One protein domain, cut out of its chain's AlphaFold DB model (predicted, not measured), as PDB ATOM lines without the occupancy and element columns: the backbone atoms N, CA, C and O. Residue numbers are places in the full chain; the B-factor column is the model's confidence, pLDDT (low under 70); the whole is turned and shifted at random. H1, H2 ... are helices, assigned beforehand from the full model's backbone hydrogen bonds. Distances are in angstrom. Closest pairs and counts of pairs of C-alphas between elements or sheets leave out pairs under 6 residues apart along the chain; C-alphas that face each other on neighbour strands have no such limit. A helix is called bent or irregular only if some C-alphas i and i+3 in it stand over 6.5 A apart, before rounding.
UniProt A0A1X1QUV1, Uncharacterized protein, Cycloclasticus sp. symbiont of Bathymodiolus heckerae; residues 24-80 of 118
ATOM      1  N   ASN A  24     247.456 250.061 291.055       90.31
ATOM      2  CA  ASN A  24     247.833 249.126 292.112       90.31
ATOM      3  C   ASN A  24     246.763 248.054 292.416       90.31
ATOM      4  O   ASN A  24     246.635 247.588 293.549       90.31
ATOM      5  N   ARG A  25     246.004 247.606 291.402       91.12
ATOM      6  CA  ARG A  25     244.951 246.584 291.559       91.12
ATOM      7  C   ARG A  25     245.474 245.146 291.485       91.12
ATOM      8  O   ARG A  25     244.704 244.201 291.359       91.12
ATOM      9  N   GLY A  26     246.793 244.962 291.561       90.69
ATOM     10  CA  GLY A  26     247.436 243.646 291.495       90.69
ATOM     11  C   GLY A  26     247.172 242.756 292.713       90.69
ATOM     12  O   GLY A  26     247.412 241.554 292.651       90.69
ATOM     13  N   THR A  27     246.680 243.331 293.813       92.12
ATOM     14  CA  THR A  27     246.308 242.609 295.036       92.12
ATOM     15  C   THR A  27     244.975 243.141 295.568       92.12
ATOM     16  O   THR A  27     244.646 244.312 295.318       92.12
ATOM     17  N   PRO A  28     244.201 242.344 296.326       92.25
ATOM     18  CA  PRO A  28     242.980 242.827 296.969       92.25
ATOM     19  C   PRO A  28     243.226 244.042 297.867       92.25
ATOM     20  O   PRO A  28     242.516 245.044 297.760       92.25
ATOM     21  N   ARG A  29     244.283 244.002 298.691       91.69
ATOM     22  CA  ARG A  29     244.659 245.127 299.556       91.69
ATOM     23  C   ARG A  29     245.008 246.376 298.753       91.69
ATOM     24  O   ARG A  29     244.476 247.445 299.048       91.69
ATOM     25  N   GLY A  30     245.869 246.244 297.742       92.00
ATOM     26  CA  GLY A  30     246.264 247.362 296.884       92.00
ATOM     27  C   GLY A  30     245.060 248.007 296.197       92.00
ATOM     28  O   GLY A  30     244.885 249.220 296.286       92.00
ATOM     29  N   SER A  31     244.164 247.185 295.642       91.81
ATOM     30  CA  SER A  31     242.932 247.645 294.990       91.81
ATOM     31  C   SER A  31     242.058 248.481 295.924       91.81
ATOM     32  O   SER A  31     241.613 249.565 295.555       91.81
ATOM     33  N   VAL A  32     241.808 247.996 297.145       90.38
ATOM     34  CA  VAL A  32     240.924 248.678 298.102       90.38
ATOM     35  C   VAL A  32     241.563 249.945 298.667       90.38
ATOM     36  O   VAL A  32     240.872 250.953 298.830       90.38
ATOM     37  N   MET A  33     242.871 249.928 298.936       89.44
ATOM     38  CA  MET A  33     243.593 251.126 299.372       89.44
ATOM     39  C   MET A  33     243.533 252.221 298.304       89.44
ATOM     40  O   MET A  33     243.137 253.346 298.611       89.44
ATOM     41  N   SER A  34     243.840 251.883 297.050       90.81
ATOM     42  CA  SER A  34     243.836 252.844 295.946       90.81
ATOM     43  C   SER A  34     242.425 253.309 295.566       90.81
ATOM     44  O   SER A  34     242.246 254.487 295.263       90.81
ATOM     45  N   LEU A  35     241.395 252.460 295.685       89.44
ATOM     46  CA  LEU A  35     239.995 252.892 295.580       89.44
ATOM     47  C   LEU A  35     239.636 253.905 296.678       89.44
ATOM     48  O   LEU A  35     239.038 254.941 296.393       89.44
ATOM     49  N   SER A  36     240.003 253.623 297.932       86.62
ATOM     50  CA  SER A  36     239.732 254.516 299.069       86.62
ATOM     51  C   SER A  36     240.402 255.877 298.888       86.62
ATOM     52  O   SER A  36     239.792 256.913 299.157       86.62
ATOM     53  N   GLU A  37     241.636 255.888 298.388       87.25
ATOM     54  CA  GLU A  37     242.362 257.109 298.042       87.25
ATOM     55  C   GLU A  37     241.701 257.864 296.879       87.25
ATOM     56  O   GLU A  37     241.442 259.061 296.999       87.25
ATOM     57  N   SER A  38     241.316 257.157 295.812       88.19
ATOM     58  CA  SER A  38     240.641 257.740 294.641       88.19
ATOM     59  C   SER A  38     239.312 258.408 295.017       88.19
ATOM     60  O   SER A  38     239.036 259.531 294.601       88.19
ATOM     61  N   ILE A  39     238.511 257.762 295.878       85.19
ATOM     62  CA  ILE A  39     237.247 258.315 296.395       85.19
ATOM     63  C   ILE A  39     237.474 259.604 297.208       85.19
ATOM     64  O   ILE A  39     236.591 260.468 297.248       85.19
ATOM     65  N   LYS A  40     238.622 259.736 297.888       81.50
ATOM     66  CA  LYS A  40     238.957 260.904 298.717       81.50
ATOM     67  C   LYS A  40     239.518 262.067 297.901       81.50
ATOM     68  O   LYS A  40     239.118 263.200 298.156       81.50
ATOM     69  N   ASN A  41     240.427 261.786 296.967       80.12
ATOM     70  CA  ASN A  41     241.272 262.801 296.334       80.12
ATOM     71  C   ASN A  41     240.798 263.207 294.932       80.12
ATOM     72  O   ASN A  41     240.729 264.397 294.638       80.12
ATOM     73  N   ASP A  42     240.438 262.238 294.089       67.31
ATOM     74  CA  ASP A  42     240.216 262.458 292.648       67.31
ATOM     75  C   ASP A  42     238.731 262.427 292.249       67.31
ATOM     76  O   ASP A  42     238.353 262.771 291.126       67.31
ATOM     77  N   GLY A  43     237.860 262.041 293.184       69.56
ATOM     78  CA  GLY A  43     236.415 262.016 293.001       69.56
ATOM     79  C   GLY A  43     235.910 260.761 292.282       69.56
ATOM     80  O   GLY A  43     236.538 259.706 292.273       69.56
ATOM     81  N   GLN A  44     234.704 260.852 291.719       71.50
ATOM     82  CA  GLN A  44     233.956 259.681 291.246       71.50
ATOM     83  C   GLN A  44     234.555 259.028 289.990       71.50
ATOM     84  O   GLN A  44     234.403 257.824 289.818       71.50
ATOM     85  N   ASN A  45     235.254 259.786 289.139       79.12
ATOM     86  CA  ASN A  45     235.709 259.300 287.832       79.12
ATOM     87  C   ASN A  45     236.827 258.255 287.939       79.12
ATOM     88  O   ASN A  45     236.693 257.181 287.365       79.12
ATOM     89  N   LEU A  46     237.894 258.526 288.700       85.69
ATOM     90  CA  LEU A  46     238.988 257.561 288.875       85.69
ATOM     91  C   LEU A  46     238.530 256.327 289.666       85.69
ATOM     92  O   LEU A  46     238.942 255.205 289.393       85.69
ATOM     93  N   ALA A  47     237.622 256.519 290.622       87.44
ATOM     94  CA  ALA A  47     237.076 255.430 291.420       87.44
ATOM     95  C   ALA A  47     236.254 254.425 290.581       87.44
ATOM     96  O   ALA A  47     236.165 253.256 290.957       87.44
ATOM     97  N   MET A  48     235.701 254.838 289.432       89.38
ATOM     98  CA  MET A  48     235.019 253.921 288.508       89.38
ATOM     99  C   MET A  48     235.960 252.870 287.909       89.38
ATOM    100  O   MET A  48     235.509 251.756 287.651       89.38
ATOM    101  N   ASP A  49     237.258 253.159 287.762       90.69
ATOM    102  CA  ASP A  49     238.242 252.208 287.212       90.69
ATOM    103  C   ASP A  49     238.532 251.016 288.147       90.69
ATOM    104  O   ASP A  49     239.223 250.061 287.773       90.69
ATOM    105  N   PHE A  50     238.000 251.052 289.369       89.56
ATOM    106  CA  PHE A  50     238.091 249.975 290.353       89.56
ATOM    107  C   PHE A  50     236.826 249.108 290.415       89.56
ATOM    108  O   PHE A  50     236.837 248.083 291.097       89.56
ATOM    109  N   LEU A  51     235.736 249.489 289.737       88.38
ATOM    110  CA  LEU A  51     234.478 248.743 289.776       88.38
ATOM    111  C   LEU A  51     234.333 247.804 288.578       88.38
ATOM    112  O   LEU A  51     234.333 248.226 287.422       88.38
ATOM    113  N   ASP A  52     234.111 246.518 288.854       88.75
ATOM    114  CA  ASP A  52     233.700 245.566 287.824       88.75
ATOM    115  C   ASP A  52     232.196 245.695 287.534       88.75
ATOM    116  O   ASP A  52     231.349 245.067 288.169       88.75
ATOM    117  N   MET A  53     231.869 246.519 286.541       88.19
ATOM    118  CA  MET A  53     230.489 246.816 286.149       88.19
ATOM    119  C   MET A  53     229.861 245.753 285.234       88.19
ATOM    120  O   MET A  53     228.684 245.858 284.894       88.19
ATOM    121  N   ARG A  54     230.605 244.715 284.821       87.81
ATOM    122  CA  ARG A  54     230.137 243.738 283.814       87.81
ATOM    123  C   ARG A  54     228.936 242.914 284.280       87.81
ATOM    124  O   ARG A  54     228.166 242.447 283.448       87.81
ATOM    125  N   GLN A  55     228.804 242.719 285.592       86.00
ATOM    126  CA  GLN A  55     227.720 241.955 286.226       86.00
ATOM    127  C   GLN A  55     226.639 242.856 286.845       86.00
ATOM    128  O   GLN A  55     225.705 242.365 287.473       86.00
ATOM    129  N   VAL A  56     226.754 244.175 286.688       86.31
ATOM    130  CA  VAL A  56     225.784 245.131 287.223       86.31
ATOM    131  C   VAL A  56     224.664 245.329 286.193       86.31
ATOM    132  O   VAL A  56     224.958 245.551 285.015       86.31
ATOM    133  N   PRO A  57     223.375 245.275 286.586       92.19
ATOM    134  CA  PRO A  57     222.272 245.578 285.679       92.19
ATOM    135  C   PRO A  57     222.458 246.943 285.007       92.19
ATOM    136  O   PRO A  57     222.763 247.924 285.680       92.19
ATOM    137  N   ARG A  58     222.232 247.022 283.688       88.75
ATOM    138  CA  ARG A  58     222.535 248.223 282.883       88.75
ATOM    139  C   ARG A  58     221.947 249.514 283.466       88.75
ATOM    140  O   ARG A  58     222.667 250.488 283.587       88.75
ATOM    141  N   HIS A  59     220.690 249.481 283.912       89.06
ATOM    142  CA  HIS A  59     220.027 250.648 284.505       89.06
ATOM    143  C   HIS A  59     220.714 251.178 285.777       89.06
ATOM    144  O   HIS A  59     220.607 252.362 286.060       89.06
ATOM    145  N   ILE A  60     221.425 250.322 286.521       88.44
ATOM    146  CA  ILE A  60     222.256 250.719 287.667       88.44
ATOM    147  C   ILE A  60     223.646 251.150 287.195       88.44
ATOM    148  O   ILE A  60     224.217 252.097 287.727       88.44
ATOM    149  N   ALA A  61     224.206 250.463 286.196       85.94
ATOM    150  CA  ALA A  61     225.516 250.802 285.652       85.94
ATOM    151  C   ALA A  61     225.547 252.205 285.025       85.94
ATOM    152  O   ALA A  61     226.542 252.915 285.167       85.94
ATOM    153  N   ASP A  62     224.436 252.623 284.417       87.62
ATOM    154  CA  ASP A  62     224.249 253.957 283.844       87.62
ATOM    155  C   ASP A  62     224.273 255.071 284.915       87.62
ATOM    156  O   ASP A  62     224.507 256.235 284.591       87.62
ATOM    157  N   GLU A  63     224.106 254.736 286.203       85.12
ATOM    158  CA  GLU A  63     224.244 255.687 287.314       85.12
ATOM    159  C   GLU A  63     225.710 255.995 287.671       85.12
ATOM    160  O   GLU A  63     225.948 256.921 288.441       85.12
ATOM    161  N   GLY A  64     226.682 255.239 287.139       81.75
ATOM    162  CA  GLY A  64     228.138 255.402 287.284       81.75
ATOM    163  C   GLY A  64     228.613 256.220 288.502       81.75
ATOM    164  O   GLY A  64     228.764 255.656 289.590       81.75
ATOM    165  N   PRO A  65     228.835 257.544 288.373       83.50
ATOM    166  CA  PRO A  65     229.302 258.390 289.476       83.50
ATOM    167  C   PRO A  65     228.435 258.337 290.750       83.50
ATOM    168  O   PRO A  65     228.958 258.335 291.870       83.50
ATOM    169  N   GLU A  66     227.113 258.233 290.611       86.88
ATOM    170  CA  GLU A  66     226.199 258.082 291.746       86.88
ATOM    171  C   GLU A  66     226.382 256.742 292.463       86.88
ATOM    172  O   GLU A  66     226.231 256.678 293.688       86.88
ATOM    173  N   LEU A  67     226.787 255.683 291.754       88.56
ATOM    174  CA  LEU A  67     227.120 254.405 292.380       88.56
ATOM    175  C   LEU A  67     228.351 254.536 293.284       88.56
ATOM    176  O   LEU A  67     228.331 254.037 294.409       88.56
ATOM    177  N   ILE A  68     229.376 255.280 292.857       88.44
ATOM    178  CA  ILE A  68     230.543 255.589 293.700       88.44
ATOM    179  C   ILE A  68     230.135 256.405 294.925       88.44
ATOM    180  O   ILE A  68     230.606 256.139 296.032       88.44
ATOM    181  N   ARG A  69     229.220 257.371 294.768       87.19
ATOM    182  CA  ARG A  69     228.699 258.143 295.908       87.19
ATOM    183  C   ARG A  69     228.002 257.241 296.924       87.19
ATOM    184  O   ARG A  69     228.242 257.365 298.124       87.19
ATOM    185  N   LYS A  70     227.143 256.333 296.451       88.31
ATOM    186  CA  LYS A  70     226.443 255.352 297.294       88.31
ATOM    187  C   LYS A  70     227.438 254.409 297.974       88.31
ATOM    188  O   LYS A  70     227.338 254.201 299.182       88.31
ATOM    189  N   LEU A  71     228.426 253.909 297.231       86.19
ATOM    190  CA  LEU A  71     229.493 253.066 297.763       86.19
ATOM    191  C   LEU A  71     230.273 253.784 298.864       86.19
ATOM    192  O   LEU A  71     230.476 253.190 299.913       86.19
ATOM    193  N   LYS A  72     230.644 255.057 298.678       85.75
ATOM    194  CA  LYS A  72     231.315 255.865 299.707       85.75
ATOM    195  C   LYS A  72     230.509 255.910 301.008       85.75
ATOM    196  O   LYS A  72     231.055 255.627 302.068       85.75
ATOM    197  N   ILE A  73     229.208 256.195 300.925       85.88
ATOM    198  CA  ILE A  73     228.321 256.270 302.099       85.88
ATOM    199  C   ILE A  73     228.248 254.930 302.833       85.88
ATOM    200  O   ILE A  73     228.246 254.889 304.063       85.88
ATOM    201  N   VAL A  74     228.152 253.826 302.088       83.00
ATOM    202  CA  VAL A  74     228.126 252.484 302.675       83.00
ATOM    203  C   VAL A  74     229.486 252.163 303.293       83.00
ATOM    204  O   VAL A  74     229.533 251.776 304.457       83.00
ATOM    205  N   ALA A  75     230.576 252.396 302.558       79.75
ATOM    206  CA  ALA A  75     231.955 252.172 302.974       79.75
ATOM    207  C   ALA A  75     232.276 252.878 304.300       79.75
ATOM    208  O   ALA A  75     232.747 252.227 305.228       79.75
ATOM    209  N   GLU A  76     231.930 254.159 304.440       78.81
ATOM    210  CA  GLU A  76     232.119 254.941 305.675       78.81
ATOM    211  C   GLU A  76     231.445 254.316 306.908       78.81
ATOM    212  O   GLU A  76     231.883 254.543 308.033       78.81
ATOM    213  N   ARG A  77     230.401 253.502 306.716       74.56
ATOM    214  CA  ARG A  77     229.675 252.827 307.803       74.56
ATOM    215  C   ARG A  77     230.198 251.427 308.111       74.56
ATOM    216  O   ARG A  77     229.960 250.946 309.216       74.56
ATOM    217  N   ILE A  78     230.847 250.765 307.152       67.31
ATOM    218  CA  ILE A  78     231.207 249.336 307.231       67.31
ATOM    219  C   ILE A  78     232.711 249.080 307.355       67.31
ATOM    220  O   ILE A  78     233.091 247.989 307.771       67.31
ATOM    221  N   PHE A  79     233.570 250.054 307.032       64.19
ATOM    222  CA  PHE A  79     235.034 249.896 307.009       64.19
ATOM    223  C   PHE A  79     235.699 249.804 308.396       64.19
ATOM    224  O   PHE A  79     236.856 250.178 308.567       64.19
ATOM    225  N   TRP A  80     235.014 249.250 309.395       53.00
ATOM    226  CA  TRP A  80     235.581 249.008 310.723       53.00
ATOM    227  C   TRP A  80     236.708 247.964 310.719       53.00
ATOM    228  O   TRP A  80     237.490 247.935 311.660       53.00
TER     229      TRP A  80
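What this domain is: This is residues 24 to 80 of the 118 residues of an uncharacterized protein of Cycloclasticus sp. symbiont of Bathymodiolus heckerae (UniProt A0A1X1QUV1). The two longer helices, H4 and H1, stand at a steep angle to each other, with the last part of H1 near H4, and the short helix H2 sits between them, touching both. Beyond H2 the chain swings out into a loop whose residues 54 to 60 stick out from the rest; they include residues 58 to 60 of the short helix H3, after which a tight turn leads back into H4. The printed part has 57 residues, with four named helices in the order H1, H2, H3, H4 and no named strand; the class is all helix, with 40 residues in the helices. The whole is compact, with a radius of gyration of the C-alphas of 11.3 A, and the C-alphas span 29 by 25 by 21 A.

How they stand to each other: The longest helix is H4, residues 64 to 80. It has a kink of 35 degrees near residue 74, and it is irregular: C-alphas 77 and 80 are 7.6 A apart. With residues 64 to 69 alone it touches H2, residues 44 to 48; the closest C-alphas are those of Gln 44 and Pro 65, 5.1 A apart. H2 also touches H1, residues 28 to 41, which meets it with residues 35 to 39 alone; the closest C-alphas are those of Ser 38 and Ala 47, 5.3 A apart. H1 and H4 are close but not clearly touching, with the C-alphas of Ile 39 and Lys 72 the closest at 7.2 A. Their lines stand at a steep tilt of 66 degrees, opposite ways, the line of H4 being a rough one. H3, residues 58 to 61, touches no helix. It is close to H4 but not clearly touching, the closest C-alphas being those of Ile 60 and Leu 67, 7.7 A apart. H3 is apart from H1 and from H2. Each O i to N i+4 pair is within hydrogen-bond range in H1 and H2, and 11 of 13 are in H4; H3 is too short for such a pair.

Where its parts are: H4 measures 25.4 A from its first to its last C-alpha, from C-alpha 64 at (228.138, 255.402, 287.284) to C-alpha 80 at (235.581, 249.008, 310.723). H1 measures 20.1 A and begins at C-alpha 28, at (242.980, 242.827, 296.969). H2 measures 6.5 A and H3 4.8 A.

The domain as a whole: The two C-alphas farthest apart are those of Arg 58 and Trp 80, at 30.8 A. The printed part has no cut. The links from H1 to H2 and from H3 to H4 are tight, and the link from H2 to H3, with 9 residues, is short; no link is long. Residues 54 to 60 stand free. The mean pLDDT of the printed part is 84.9, with residues 42 to 43 and 78 to 80 under 70.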